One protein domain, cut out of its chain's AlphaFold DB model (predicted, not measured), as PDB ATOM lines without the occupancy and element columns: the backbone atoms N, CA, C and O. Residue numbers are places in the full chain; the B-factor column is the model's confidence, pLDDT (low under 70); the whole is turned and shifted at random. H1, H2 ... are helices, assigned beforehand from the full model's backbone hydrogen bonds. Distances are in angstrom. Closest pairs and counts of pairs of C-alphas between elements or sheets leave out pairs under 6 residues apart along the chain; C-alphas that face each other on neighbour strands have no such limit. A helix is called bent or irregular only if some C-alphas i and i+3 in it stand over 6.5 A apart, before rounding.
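What this domain is: This is residues 10 to 32 and 61 to 142 of the 142 residues of an uncharacterized protein of Mycoplasma canadense (UniProt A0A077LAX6). The longest helix, H7, runs side by side with H1, and H5 packs across H7 at a wide angle. The helical hairpin of H3 and H4 packs with H3 on residues 131 to 140 of H7, H2 turns off sharply after H1, and the short H6 makes a corner with the start of H7. The 105 printed residues include seven named helices, H1 to H7 in order, and no named strand; the class is all helix, with part aligned, part crossed packing. The whole is compact and rounded, with a radius of gyration of the C-alphas of 13.5 A and spans of 39 by 32 by 20 A.

How they stand to each other: H1, residues 10 to 21, touches H7, residues 122 to 141, the same way at a shallow tilt of 20 degrees; the closest C-alphas are those of Phe 15 and Glu 133, 6.2 A apart. H1 and H2, residues 23 to 32, only just touch, with 3 pairs of C-alphas within 8 A, only at the corner by their tight link, closest at Phe 20 and Lys 26, 5.3 A. H2 only just touches H4, residues 79 to 91, with 3 such pairs, closest at Phe 28 and Lys 83, 6.9 A. H3, residues 61 to 74, forms a hairpin with H4, opposite ways at a shallow tilt of 22 degrees, closest at Leu 71 and Phe 85, 5.8 A. H3 also touches H7, closest at Lys 72 and Cys 139, 5.6 A, the same way at a shallow tilt of 34 degrees, only just short of steep. H5, residues 95 to 106, touches H7 with residues 97 to 101 alone, closest at Glu 97 and Lys 128, 6.2 A; at 71 degrees they are only just about perpendicular. H6, residues 115 to 118, touches H7 only at the corner, closest at Trp 115 and Lys 122, 5.2 A. H7 is the hub, touching four helices, while H1 and H3 are apart. Every O i to N i+4 pair is within hydrogen-bond range in H1, H2, H4, H5 and H7; H3 has 4 of 10, with 6 of 11 O i to N i+3 pairs within range, and H6 is too short for an O i to N i+4 pair.

Where its parts are: H1 begins at C-alpha 10 (37.475, 74.057, -22.557) and is 16.0 A long; H2 is 14.3 A. H3 is 19.6 A and irregular, but only just: C-alphas 67 and 70 are 6.7 A apart. H4 is 18.4 A, H5 16.4 A and H6 5.6 A. H7 is 27.8 A and ends at C-alpha 141 (33.556, 86.634, -6.632).

The domain as a whole: The C-alphas of Thr 78 and Ser 121, 39.5 A apart, are the two farthest apart. Residues 33 to 60 are not printed, and C-alphas 32 and 61 are 28.1 A apart across the cut. Of the links that are printed whole, none is long. The mean pLDDT of the printed part is 73.9, with 47 residues under 70, among them 10 to 32 and 66 to 83.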
ATOM      1  N   LEU A  10      37.124  72.707 -22.996       63.59
ATOM      2  CA  LEU A  10      37.475  74.057 -22.557       63.59
ATOM      3  C   LEU A  10      36.500  74.594 -21.503       63.59
ATOM      4  O   LEU A  10      36.946  75.148 -20.504       63.59
ATOM      5  N   ALA A  11      35.191  74.367 -21.656       63.28
ATOM      6  CA  ALA A  11      34.198  74.782 -20.661       63.28
ATOM      7  C   ALA A  11      34.395  74.088 -19.299       63.28
ATOM      8  O   ALA A  11      34.348  74.737 -18.256       63.28
ATOM      9  N   LYS A  12      34.674  72.776 -19.294       69.12
ATOM     10  CA  LYS A  12      34.951  72.025 -18.055       69.12
ATOM     11  C   LYS A  12      36.257  72.480 -17.390       69.12
ATOM     12  O   LYS A  12      36.286  72.643 -16.174       69.12
ATOM     13  N   LEU A  13      37.305  72.739 -18.181       65.69
ATOM     14  CA  LEU A  13      38.564  73.311 -17.685       65.69
ATOM     15  C   LEU A  13      38.369  74.717 -17.109       65.69
ATOM     16  O   LEU A  13      38.885  75.010 -16.036       65.69
ATOM     17  N   LYS A  14      37.588  75.567 -17.782       66.31
ATOM     18  CA  LYS A  14      37.238  76.910 -17.302       66.31
ATOM     19  C   LYS A  14      36.577  76.852 -15.931       66.31
ATOM     20  O   LYS A  14      36.959  77.593 -15.032       66.31
ATOM     21  N   PHE A  15      35.606  75.957 -15.777       67.25
ATOM     22  CA  PHE A  15      34.882  75.758 -14.529       67.25
ATOM     23  C   PHE A  15      35.796  75.260 -13.404       67.25
ATOM     24  O   PHE A  15      35.796  75.816 -12.309       67.25
ATOM     25  N   GLN A  16      36.624  74.255 -13.691       66.25
ATOM     26  CA  GLN A  16      37.596  73.735 -12.735       66.25
ATOM     27  C   GLN A  16      38.592  74.830 -12.303       66.25
ATOM     28  O   GLN A  16      38.836  75.015 -11.113       66.25
ATOM     29  N   ASN A  17      39.095  75.624 -13.249       65.00
ATOM     30  CA  ASN A  17      39.987  76.748 -12.968       65.00
ATOM     31  C   ASN A  17      39.304  77.847 -12.146       65.00
ATOM     32  O   ASN A  17      39.912  78.363 -11.214       65.00
ATOM     33  N   LEU A  18      38.041  78.174 -12.434       65.06
ATOM     34  CA  LEU A  18      37.261  79.135 -11.652       65.06
ATOM     35  C   LEU A  18      37.225  78.764 -10.165       65.06
ATOM     36  O   LEU A  18      37.387  79.624  -9.300       65.06
ATOM     37  N   ILE A  19      37.037  77.477  -9.878       65.06
ATOM     38  CA  ILE A  19      37.035  76.957  -8.513       65.06
ATOM     39  C   ILE A  19      38.424  77.120  -7.879       65.06
ATOM     40  O   ILE A  19      38.530  77.573  -6.742       65.06
ATOM     41  N   PHE A  20      39.495  76.813  -8.615       59.44
ATOM     42  CA  PHE A  20      40.871  76.887  -8.108       59.44
ATOM     43  C   PHE A  20      41.430  78.306  -7.938       59.44
ATOM     44  O   PHE A  20      42.384  78.486  -7.178       59.44
ATOM     45  N   ILE A  21      40.857  79.309  -8.610       61.53
ATOM     46  CA  ILE A  21      41.285  80.713  -8.507       61.53
ATOM     47  C   ILE A  21      40.977  81.296  -7.121       61.53
ATOM     48  O   ILE A  21      41.711  82.165  -6.654       61.53
ATOM     49  N   ASN A  22      39.938  80.820  -6.425       63.00
ATOM     50  CA  ASN A  22      39.650  81.311  -5.080       63.00
ATOM     51  C   ASN A  22      40.626  80.679  -4.051       63.00
ATOM     52  O   ASN A  22      40.619  79.454  -3.875       63.00
ATOM     53  N   PRO A  23      41.445  81.477  -3.329       56.50
ATOM     54  CA  PRO A  23      42.471  80.965  -2.413       56.50
ATOM     55  C   PRO A  23      41.921  80.086  -1.282       56.50
ATOM     56  O   PRO A  23      42.595  79.157  -0.830       56.50
ATOM     57  N   LEU A  24      40.694  80.359  -0.830       57.94
ATOM     58  CA  LEU A  24      40.031  79.592   0.221       57.94
ATOM     59  C   LEU A  24      39.528  78.245  -0.314       57.94
ATOM     60  O   LEU A  24      39.715  77.220   0.339       57.94
ATOM     61  N   PHE A  25      38.994  78.216  -1.538       61.44
ATOM     62  CA  PHE A  25      38.640  76.973  -2.233       61.44
ATOM     63  C   PHE A  25      39.866  76.114  -2.513       61.44
ATOM     64  O   PHE A  25      39.815  74.902  -2.334       61.44
ATOM     65  N   LYS A  26      40.985  76.732  -2.903       58.94
ATOM     66  CA  LYS A  26      42.261  76.038  -3.087       58.94
ATOM     67  C   LYS A  26      42.720  75.381  -1.785       58.94
ATOM     68  O   LYS A  26      43.073  74.208  -1.805       58.94
ATOM     69  N   LYS A  27      42.656  76.082  -0.646       55.62
ATOM     70  CA  LYS A  27      42.955  75.503   0.679       55.62
ATOM     71  C   LYS A  27      41.977  74.384   1.071       55.62
ATOM     72  O   LYS A  27      42.414  73.350   1.570       55.62
ATOM     73  N   PHE A  28      40.680  74.553   0.810       57.97
ATOM     74  CA  PHE A  28      39.659  73.525   1.046       57.97
ATOM     75  C   PHE A  28      39.900  72.269   0.195       57.97
ATOM     76  O   PHE A  28      39.879  71.154   0.712       57.97
ATOM     77  N   LEU A  29      40.220  72.448  -1.087       59.44
ATOM     78  CA  LEU A  29      40.544  71.361  -2.002       59.44
ATOM     79  C   LEU A  29      41.850  70.676  -1.645       59.44
ATOM     80  O   LEU A  29      41.891  69.461  -1.702       59.44
ATOM     81  N   ILE A  30      42.884  71.401  -1.218       56.50
ATOM     82  CA  ILE A  30      44.129  70.795  -0.721       56.50
ATOM     83  C   ILE A  30      43.852  69.916   0.507       56.50
ATOM     84  O   ILE A  30      44.436  68.846   0.627       56.50
ATOM     85  N   ASN A  31      42.923  70.313   1.383       54.12
ATOM     86  CA  ASN A  31      42.518  69.489   2.523       54.12
ATOM     87  C   ASN A  31      41.676  68.261   2.125       54.12
ATOM     88  O   ASN A  31      41.785  67.237   2.792       54.12
ATOM     89  N   ILE A  32      40.882  68.327   1.048       52.47
ATOM     90  CA  ILE A  32      40.146  67.168   0.495       52.47
ATOM     91  C   ILE A  32      41.056  66.251  -0.340       52.47
ATOM     92  O   ILE A  32      40.886  65.037  -0.347       52.47
ATOM     93  N   PHE A  61      18.621  81.671 -12.462       72.75
ATOM     94  CA  PHE A  61      19.607  82.196 -11.533       72.75
ATOM     95  C   PHE A  61      18.973  83.134 -10.510       72.75
ATOM     96  O   PHE A  61      19.056  82.854  -9.320       72.75
ATOM     97  N   ARG A  62      18.243  84.171 -10.934       72.62
ATOM     98  CA  ARG A  62      17.567  85.103 -10.011       72.62
ATOM     99  C   ARG A  62      16.602  84.402  -9.054       72.62
ATOM    100  O   ARG A  62      16.556  84.774  -7.888       72.62
ATOM    101  N   LYS A  63      15.871  83.380  -9.516       71.88
ATOM    102  CA  LYS A  63      14.975  82.588  -8.656       71.88
ATOM    103  C   LYS A  63      15.726  81.775  -7.604       71.88
ATOM    104  O   LYS A  63      15.259  81.678  -6.479       71.88
ATOM    105  N   LYS A  64      16.867  81.177  -7.958       69.62
ATOM    106  CA  LYS A  64      17.661  80.357  -7.028       69.62
ATOM    107  C   LYS A  64      18.551  81.207  -6.109       69.62
ATOM    108  O   LYS A  64      18.820  80.782  -4.992       69.62
ATOM    109  N   VAL A  65      18.960  82.407  -6.534       71.31
ATOM    110  CA  VAL A  65      19.846  83.322  -5.787       71.31
ATOM    111  C   VAL A  65      19.337  83.631  -4.380       71.31
ATOM    112  O   VAL A  65      20.157  83.646  -3.470       71.31
ATOM    113  N   SER A  66      18.023  83.772  -4.163       67.00
ATOM    114  CA  SER A  66      17.449  84.015  -2.826       67.00
ATOM    115  C   SER A  66      17.854  82.965  -1.785       67.00
ATOM    116  O   SER A  66      18.012  83.290  -0.610       67.00
ATOM    117  N   ASN A  67      18.059  81.715  -2.213       65.88
ATOM    118  CA  ASN A  67      18.466  80.618  -1.334       65.88
ATOM    119  C   ASN A  67      19.964  80.678  -1.006       65.88
ATOM    120  O   ASN A  67      20.386  80.201   0.045       65.88
ATOM    121  N   PHE A  68      20.765  81.297  -1.877       68.12
ATOM    122  CA  PHE A  68      22.209  81.437  -1.707       68.12
ATOM    123  C   PHE A  68      22.622  82.780  -1.088       68.12
ATOM    124  O   PHE A  68      23.767  82.911  -0.663       68.12
ATOM    125  N   THR A  69      21.732  83.774  -0.984       69.88
ATOM    126  CA  THR A  69      22.055  85.089  -0.389       69.88
ATOM    127  C   THR A  69      22.497  84.969   1.054       69.88
ATOM    128  O   THR A  69      23.557  85.472   1.408       69.88
ATOM    129  N   LYS A  70      21.764  84.186   1.850       68.50
ATOM    130  CA  LYS A  70      22.130  83.910   3.246       68.50
ATOM    131  C   LYS A  70      23.490  83.216   3.364       68.50
ATOM    132  O   LYS A  70      24.214  83.451   4.322       68.50
ATOM    133  N   LEU A  71      23.837  82.384   2.380       67.31
ATOM    134  CA  LEU A  71      25.129  81.706   2.321       67.31
ATOM    135  C   LEU A  71      26.244  82.709   2.004       67.31
ATOM    136  O   LEU A  71      27.287  82.702   2.651       67.31
ATOM    137  N   LYS A  72      26.030  83.611   1.039       67.94
ATOM    138  CA  LYS A  72      27.026  84.616   0.640       67.94
ATOM    139  C   LYS A  72      27.469  85.489   1.820       67.94
ATOM    140  O   LYS A  72      28.660  85.761   1.946       67.94
ATOM    141  N   ASP A  73      26.551  85.852   2.707       67.38
ATOM    142  CA  ASP A  73      26.857  86.666   3.891       67.38
ATOM    143  C   ASP A  73      27.723  85.918   4.927       67.38
ATOM    144  O   ASP A  73      28.501  86.531   5.659       67.38
ATOM    145  N   GLN A  74      27.657  84.581   4.953       62.78
ATOM    146  CA  GLN A  74      28.466  83.731   5.837       62.78
ATOM    147  C   GLN A  74      29.916  83.561   5.354       62.78
ATOM    148  O   GLN A  74      30.799  83.278   6.161       62.78
ATOM    149  N   LYS A  75      30.193  83.791   4.061       61.03
ATOM    150  CA  LYS A  75      31.527  83.665   3.438       61.03
ATOM    151  C   LYS A  75      32.609  84.522   4.110       61.03
ATOM    152  O   LYS A  75      33.774  84.139   4.094       61.03
ATOM    153  N   ASN A  76      32.251  85.695   4.638       59.19
ATOM    154  CA  ASN A  76      33.212  86.669   5.178       59.19
ATOM    155  C   ASN A  76      33.748  86.309   6.566       59.19
ATOM    156  O   ASN A  76      34.559  87.048   7.125       59.19
ATOM    157  N   LYS A  77      33.297  85.192   7.127       57.72
ATOM    158  CA  LYS A  77      33.778  84.684   8.399       57.72
ATOM    159  C   LYS A  77      34.683  83.470   8.137       57.72
ATOM    160  O   LYS A  77      34.725  82.965   7.023       57.72
ATOM    161  N   THR A  78      35.513  83.133   9.115       60.84
ATOM    162  CA  THR A  78      36.702  82.255   9.121       60.84
ATOM    163  C   THR A  78      36.733  81.032   8.170       60.84
ATOM    164  O   THR A  78      35.749  80.599   7.588       60.84
ATOM    165  N   PHE A  79      37.897  80.386   8.022       62.19
ATOM    166  CA  PHE A  79      38.071  79.235   7.114       62.19
ATOM    167  C   PHE A  79      37.095  78.056   7.357       62.19
ATOM    168  O   PHE A  79      36.676  77.411   6.395       62.19
ATOM    169  N   GLU A  80      36.712  77.783   8.607       67.25
ATOM    170  CA  GLU A  80      35.691  76.772   8.947       67.25
ATOM    171  C   GLU A  80      34.293  77.186   8.455       67.25
ATOM    172  O   GLU A  80      33.578  76.388   7.847       67.25
ATOM    173  N   GLU A  81      33.929  78.459   8.609       67.31
ATOM    174  CA  GLU A  81      32.661  79.003   8.104       67.31
ATOM    175  C   GLU A  81      32.634  79.024   6.574       67.31
ATOM    176  O   GLU A  81      31.613  78.703   5.968       67.31
ATOM    177  N   TYR A  82      33.777  79.272   5.932       64.69
ATOM    178  CA  TYR A  82      33.920  79.129   4.489       64.69
ATOM    179  C   TYR A  82      33.701  77.681   4.021       64.69
ATOM    180  O   TYR A  82      33.023  77.442   3.023       64.69
ATOM    181  N   LYS A  83      34.226  76.687   4.745       67.75
ATOM    182  CA  LYS A  83      33.972  75.267   4.460       67.75
ATOM    183  C   LYS A  83      32.489  74.914   4.613       67.75
ATOM    184  O   LYS A  83      31.945  74.232   3.741       67.75
ATOM    185  N   GLY A  84      31.837  75.403   5.669       74.62
ATOM    186  CA  GLY A  84      30.386  75.288   5.856       74.62
ATOM    187  C   GLY A  84      29.612  75.907   4.690       74.62
ATOM    188  O   GLY A  84      28.810  75.232   4.051       74.62
ATOM    189  N   PHE A  85      29.969  77.134   4.316       73.75
ATOM    190  CA  PHE A  85      29.415  77.858   3.175       73.75
ATOM    191  C   PHE A  85      29.517  77.077   1.856       73.75
ATOM    192  O   PHE A  85      28.552  77.017   1.089       73.75
ATOM    193  N   LEU A  86      30.659  76.437   1.580       73.00
ATOM    194  CA  LEU A  86      30.828  75.612   0.381       73.00
ATOM    195  C   LEU A  86      29.960  74.359   0.407       73.00
ATOM    196  O   LEU A  86      29.318  74.039  -0.596       73.00
ATOM    197  N   LEU A  87      29.918  73.661   1.541       79.19
ATOM    198  CA  LEU A  87      29.065  72.487   1.710       79.19
ATOM    199  C   LEU A  87      27.592  72.852   1.541       79.19
ATOM    200  O   LEU A  87      26.866  72.145   0.844       79.19
ATOM    201  N   ASP A  88      27.160  73.972   2.104       78.12
ATOM    202  CA  ASP A  88      25.780  74.427   1.998       78.12
ATOM    203  C   ASP A  88      25.446  74.924   0.589       78.12
ATOM    204  O   ASP A  88      24.359  74.645   0.080       78.12
ATOM    205  N   THR A  89      26.404  75.537  -0.111       79.06
ATOM    206  CA  THR A  89      26.265  75.853  -1.541       79.06
ATOM    207  C   THR A  89      26.046  74.574  -2.359       79.06
ATOM    208  O   THR A  89      25.129  74.505  -3.175       79.06
ATOM    209  N   ILE A  90      26.819  73.515  -2.104       82.00
ATOM    210  CA  ILE A  90      26.675  72.218  -2.789       82.00
ATOM    211  C   ILE A  90      25.343  71.531  -2.433       82.00
ATOM    212  O   ILE A  90      24.714  70.911  -3.297       82.00
ATOM    213  N   LYS A  91      24.883  71.641  -1.180       82.94
ATOM    214  CA  LYS A  91      23.591  71.089  -0.730       82.94
ATOM    215  C   LYS A  91      22.391  71.773  -1.389       82.94
ATOM    216  O   LYS A  91      21.373  71.119  -1.588       82.94
ATOM    217  N   ASN A  92      22.509  73.047  -1.749       83.81
ATOM    218  CA  ASN A  92      21.447  73.786  -2.434       83.81
ATOM    219  C   ASN A  92      21.411  73.543  -3.958       83.81
ATOM    220  O   ASN A  92      20.490  74.009  -4.629       83.81
ATOM    221  N   LEU A  93      22.375  72.800  -4.516       86.25
ATOM    222  CA  LEU A  93      22.299  72.276  -5.883       86.25
ATOM    223  C   LEU A  93      21.372  71.057  -5.947       86.25
ATOM    224  O   LEU A  93      21.357  70.232  -5.022       86.25
ATOM    225  N   ASP A  94      20.656  70.908  -7.066       87.62
ATOM    226  CA  ASP A  94      19.865  69.701  -7.317       87.62
ATOM    227  C   ASP A  94      20.753  68.456  -7.480       87.62
ATOM    228  O   ASP A  94      21.974  68.547  -7.625       87.62
ATOM    229  N   SER A  95      20.159  67.263  -7.426       87.19
ATOM    230  CA  SER A  95      20.906  65.996  -7.436       87.19
ATOM    231  C   SER A  95      21.806  65.831  -8.668       87.19
ATOM    232  O   SER A  95      22.924  65.314  -8.566       87.19
ATOM    233  N   THR A  96      21.355  66.316  -9.827       88.38
ATOM    234  CA  THR A  96      22.108  66.239 -11.084       88.38
ATOM    235  C   THR A  96      23.212  67.293 -11.113       88.38
ATOM    236  O   THR A  96      24.350  66.989 -11.463       88.38
ATOM    237  N   GLU A  97      22.909  68.521 -10.694       88.19
ATOM    238  CA  GLU A  97      23.858  69.628 -10.571       88.19
ATOM    239  C   GLU A  97      24.990  69.281  -9.597       88.19
ATOM    240  O   GLU A  97      26.164  69.459  -9.919       88.19
ATOM    241  N   ARG A  98      24.651  68.702  -8.440       89.12
ATOM    242  CA  ARG A  98      25.607  68.226  -7.437       89.12
ATOM    243  C   ARG A  98      26.506  67.125  -7.987       89.12
ATOM    244  O   ARG A  98      27.717  67.172  -7.789       89.12
ATOM    245  N   SER A  99      25.930  66.167  -8.712       87.81
ATOM    246  CA  SER A  99      26.688  65.079  -9.340       87.81
ATOM    247  C   SER A  99      27.668  65.606 -10.390       87.81
ATOM    248  O   SER A  99      28.831  65.196 -10.404       87.81
ATOM    249  N   ILE A 100      27.235  66.555 -11.228       88.31
ATOM    250  CA  ILE A 100      28.089  67.232 -12.216       88.31
ATOM    251  C   ILE A 100      29.214  68.000 -11.513       88.31
ATOM    252  O   ILE A 100      30.381  67.818 -11.863       88.31
ATOM    253  N   PHE A 101      28.876  68.805 -10.501       85.81
ATOM    254  CA  PHE A 101      29.829  69.593  -9.718       85.81
ATOM    255  C   PHE A 101      30.920  68.707  -9.103       85.81
ATOM    256  O   PHE A 101      32.103  68.918  -9.368       85.81
ATOM    257  N   LEU A 102      30.536  67.676  -8.342       83.81
ATOM    258  CA  LEU A 102      31.479  66.789  -7.654       83.81
ATOM    259  C   LEU A 102      32.337  65.990  -8.639       83.81
ATOM    260  O   LEU A 102      33.539  65.839  -8.432       83.81
ATOM    261  N   THR A 103      31.746  65.517  -9.740       84.75
ATOM    262  CA  THR A 103      32.488  64.763 -10.758       84.75
ATOM    263  C   THR A 103      33.563  65.623 -11.410       84.75
ATOM    264  O   THR A 103      34.685  65.154 -11.579       84.75
ATOM    265  N   ILE A 104      33.256  66.877 -11.757       81.75
ATOM    266  CA  ILE A 104      34.242  67.784 -12.363       81.75
ATOM    267  C   ILE A 104      35.303  68.216 -11.342       81.75
ATOM    268  O   ILE A 104      36.465  68.371 -11.703       81.75
ATOM    269  N   LEU A 105      34.923  68.362 -10.071       76.44
ATOM    270  CA  LEU A 105      35.842  68.732  -8.997       76.44
ATOM    271  C   LEU A 105      36.892  67.646  -8.716       76.44
ATOM    272  O   LEU A 105      38.060  67.961  -8.503       76.44
ATOM    273  N   VAL A 106      36.473  66.377  -8.703       74.62
ATOM    274  CA  VAL A 106      37.301  65.243  -8.253       74.62
ATOM    275  C   VAL A 106      38.027  64.546  -9.409       74.62
ATOM    276  O   VAL A 106      39.077  63.933  -9.205       74.62
ATOM    277  N   LYS A 107      37.499  64.592 -10.640       73.81
ATOM    278  CA  LYS A 107      38.141  63.928 -11.785       73.81
ATOM    279  C   LYS A 107      39.335  64.734 -12.293       73.81
ATOM    280  O   LYS A 107      39.194  65.847 -12.783       73.81
ATOM    281  N   ASN A 108      40.496  64.084 -12.291       61.81
ATOM    282  CA  ASN A 108      41.724  64.621 -12.886       61.81
ATOM    283  C   ASN A 108      41.665  64.669 -14.420       61.81
ATOM    284  O   ASN A 108      42.208  65.582 -15.034       61.81
ATOM    285  N   ASP A 109      41.003  63.684 -15.040       73.44
ATOM    286  CA  ASP A 109      40.808  63.622 -16.488       73.44
ATOM    287  C   ASP A 109      39.353  63.931 -16.853       73.44
ATOM    288  O   ASP A 109      38.444  63.106 -16.712       73.44
ATOM    289  N   LEU A 110      39.147  65.148 -17.349       75.50
ATOM    290  CA  LEU A 110      37.849  65.644 -17.790       75.50
ATOM    291  C   LEU A 110      37.520  65.263 -19.238       75.50
ATOM    292  O   LEU A 110      36.397  65.524 -19.675       75.50
ATOM    293  N   SER A 111      38.440  64.655 -19.997       73.75
ATOM    294  CA  SER A 111      38.197  64.276 -21.400       73.75
ATOM    295  C   SER A 111      37.042  63.274 -21.527       73.75
ATOM    296  O   SER A 111      36.225  63.382 -22.441       73.75
ATOM    297  N   LYS A 112      36.904  62.384 -20.538       77.56
ATOM    298  CA  LYS A 112      35.873  61.336 -20.478       77.56
ATOM    299  C   LYS A 112      34.559  61.781 -19.826       77.56
ATOM    300  O   LYS A 112      33.556  61.079 -19.935       77.56
ATOM    301  N   VAL A 113      34.536  62.939 -19.163       83.06
ATOM    302  CA  VAL A 113      33.325  63.471 -18.514       83.06
ATOM    303  C   VAL A 113      32.454  64.162 -19.563       83.06
ATOM    304  O   VAL A 113      32.860  65.159 -20.161       83.06
ATOM    305  N   SER A 114      31.250  63.653 -19.806       87.06
ATOM    306  CA  SER A 114      30.315  64.223 -20.786       87.06
ATOM    307  C   SER A 114      28.866  64.085 -20.321       87.06
ATOM    308  O   SER A 114      28.597  63.483 -19.287       87.06
ATOM    309  N   TRP A 115      27.913  64.596 -21.105       88.25
ATOM    310  CA  TRP A 115      26.480  64.436 -20.826       88.25
ATOM    311  C   TRP A 115      26.062  62.963 -20.675       88.25
ATOM    312  O   TRP A 115      25.183  62.654 -19.874       88.25
ATOM    313  N   LYS A 116      26.754  62.047 -21.375       88.88
ATOM    314  CA  LYS A 116      26.541  60.596 -21.266       88.88
ATOM    315  C   LYS A 116      26.862  60.061 -19.870       88.88
ATOM    316  O   LYS A 116      26.193  59.149 -19.412       88.88
ATOM    317  N   THR A 117      27.845  60.645 -19.180       88.62
ATOM    318  CA  THR A 117      28.242  60.246 -17.818       88.62
ATOM    319  C   THR A 117      27.100  60.414 -16.814       88.62
ATOM    320  O   THR A 117      27.040  59.683 -15.835       88.62
ATOM    321  N   PHE A 118      26.189  61.356 -17.066       89.19
ATOM    322  CA  PHE A 118      25.083  61.696 -16.166       89.19
ATOM    323  C   PHE A 118      23.722  61.250 -16.705       89.19
ATOM    324  O   PHE A 118      22.705  61.593 -16.116       89.19
ATOM    325  N   ASN A 119      23.702  60.527 -17.828       90.75
ATOM    326  CA  ASN A 119      22.483  60.105 -18.516       90.75
ATOM    327  C   ASN A 119      21.486  61.257 -18.782       90.75
ATOM    328  O   ASN A 119      20.284  61.127 -18.572       90.75
ATOM    329  N   ILE A 120      21.992  62.409 -19.232       90.75
ATOM    330  CA  ILE A 120      21.171  63.573 -19.598       90.75
ATOM    331  C   ILE A 120      21.473  64.032 -21.021       90.75
ATOM    332  O   ILE A 120      22.499  63.681 -21.610       90.75
ATOM    333  N   SER A 121      20.590  64.861 -21.579       92.12
ATOM    334  CA  SER A 121      20.828  65.461 -22.889       92.12
ATOM    335  C   SER A 121      22.041  66.402 -22.863       92.12
ATOM    336  O   SER A 121      22.392  67.007 -21.843       92.12
ATOM    337  N   LYS A 122      22.681  66.553 -24.026       86.31
ATOM    338  CA  LYS A 122      23.837  67.438 -24.205       86.31
ATOM    339  C   LYS A 122      23.511  68.887 -23.829       86.31
ATOM    340  O   LYS A 122      24.302  69.522 -23.136       86.31
ATOM    341  N   SER A 123      22.354  69.396 -24.251       84.81
ATOM    342  CA  SER A 123      21.904  70.757 -23.935       84.81
ATOM    343  C   SER A 123      21.656  70.938 -22.436       84.81
ATOM    344  O   SER A 123      22.129  71.915 -21.859       84.81
ATOM    345  N   THR A 124      21.007  69.973 -21.778       87.50
ATOM    346  CA  THR A 124      20.772  70.006 -20.327       87.50
ATOM    347  C   THR A 124      22.082  69.995 -19.546       87.50
ATOM    348  O   THR A 124      22.230  70.763 -18.596       87.50
ATOM    349  N   PHE A 125      23.062  69.187 -19.962       89.56
ATOM    350  CA  PHE A 125      24.382  69.153 -19.330       89.56
ATOM    351  C   PHE A 125      25.081  70.516 -19.376       89.56
ATOM    352  O   PHE A 125      25.520  71.006 -18.338       89.56
ATOM    353  N   TYR A 126      25.149  71.156 -20.548       86.50
ATOM    354  CA  TYR A 126      25.808  72.460 -20.671       86.50
ATOM    355  C   TYR A 126      25.038  73.585 -19.971       86.50
ATOM    356  O   TYR A 126      25.672  74.430 -19.339       86.50
ATOM    357  N   ARG A 127      23.696  73.568 -19.993       87.12
ATOM    358  CA  ARG A 127      22.871  74.509 -19.212       87.12
ATOM    359  C   ARG A 127      23.154  74.386 -17.718       87.12
ATOM    360  O   ARG A 127      23.452  75.392 -17.079       87.12
ATOM    361  N   LYS A 128      23.136  73.163 -17.175       88.56
ATOM    362  CA  LYS A 128      23.442  72.904 -15.760       88.56
ATOM    363  C   LYS A 128      24.875  73.296 -15.411       88.56
ATOM    364  O   LYS A 128      25.083  73.965 -14.409       88.56
ATOM    365  N   LEU A 129      25.853  72.963 -16.254       86.62
ATOM    366  CA  LEU A 129      27.249  73.349 -16.032       86.62
ATOM    367  C   LEU A 129      27.412  74.875 -15.952       86.62
ATOM    368  O   LEU A 129      28.022  75.388 -15.015       86.62
ATOM    369  N   LYS A 130      26.812  75.602 -16.899       84.94
ATOM    370  CA  LYS A 130      26.829  77.069 -16.942       84.94
ATOM    371  C   LYS A 130      26.096  77.690 -15.755       84.94
ATOM    372  O   LYS A 130      26.517  78.721 -15.238       84.94
ATOM    373  N   PHE A 131      25.013  77.054 -15.312       84.75
ATOM    374  CA  PHE A 131      24.263  77.472 -14.136       84.75
ATOM    375  C   PHE A 131      25.118  77.352 -12.871       84.75
ATOM    376  O   PHE A 131      25.267  78.331 -12.140       84.75
ATOM    377  N   ILE A 132      25.758  76.199 -12.661       84.31
ATOM    378  CA  ILE A 132      26.673  75.972 -11.536       84.31
ATOM    379  C   ILE A 132      27.834  76.981 -11.583       84.31
ATOM    380  O   ILE A 132      28.178  77.563 -10.557       84.31
ATOM    381  N   GLU A 133      28.406  77.255 -12.764       82.75
ATOM    382  CA  GLU A 133      29.449  78.279 -12.935       82.75
ATOM    383  C   GLU A 133      28.964  79.673 -12.505       82.75
ATOM    384  O   GLU A 133      29.683  80.373 -11.789       82.75
ATOM    385  N   LYS A 134      27.746  80.081 -12.899       82.38
ATOM    386  CA  LYS A 134      27.150  81.361 -12.478       82.38
ATOM    387  C   LYS A 134      26.938  81.423 -10.962       82.38
ATOM    388  O   LYS A 134      27.287  82.435 -10.356       82.38
ATOM    389  N   VAL A 135      26.416  80.356 -10.351       79.31
ATOM    390  CA  VAL A 135      26.218  80.270  -8.891       79.31
ATOM    391  C   VAL A 135      27.541  80.432  -8.159       79.31
ATOM    392  O   VAL A 135      27.653  81.305  -7.305       79.31
ATOM    393  N   LEU A 136      28.577  79.684  -8.543       77.38
ATOM    394  CA  LEU A 136      29.889  79.806  -7.907       77.38
ATOM    395  C   LEU A 136      30.512  81.182  -8.118       77.38
ATOM    396  O   LEU A 136      31.057  81.738  -7.171       77.38
ATOM    397  N   LYS A 137      30.417  81.759  -9.322       77.19
ATOM    398  CA  LYS A 137      30.905  83.123  -9.569       77.19
ATOM    399  C   LYS A 137      30.279  84.117  -8.608       77.19
ATOM    400  O   LYS A 137      30.992  84.890  -7.983       77.19
ATOM    401  N   TRP A 138      28.966  84.055  -8.462       76.38
ATOM    402  CA  TRP A 138      28.232  84.958  -7.592       76.38
ATOM    403  C   TRP A 138      28.513  84.722  -6.104       76.38
ATOM    404  O   TRP A 138      28.697  85.676  -5.356       76.38
ATOM    405  N   CYS A 139      28.622  83.459  -5.689       69.19
ATOM    406  CA  CYS A 139      28.976  83.066  -4.328       69.19
ATOM    407  C   CYS A 139      30.412  83.477  -3.951       69.19
ATOM    408  O   CYS A 139      30.675  83.848  -2.811       69.19
ATOM    409  N   LEU A 140      31.364  83.396  -4.884       67.25
ATOM    410  CA  LEU A 140      32.798  83.488  -4.580       67.25
ATOM    411  C   LEU A 140      33.459  84.794  -4.983       67.25
ATOM    412  O   LEU A 140      34.434  85.181  -4.337       67.25
ATOM    413  N   PHE A 141      32.952  85.450  -6.017       65.56
ATOM    414  CA  PHE A 141      33.556  86.634  -6.632       65.56
ATOM    415  C   PHE A 141      32.564  87.789  -6.811       65.56
ATOM    416  O   PHE A 141      32.981  88.869  -7.217       65.56
ATOM    417  N   GLY A 142      31.275  87.556  -6.548       55.69
ATOM    418  CA  GLY A 142      30.257  88.599  -6.493       55.69
ATOM    419  C   GLY A 142      30.201  89.299  -5.150       55.69
ATOM    420  O   GLY A 142      30.721  88.756  -4.149       55.69
TER     421      GLY A 142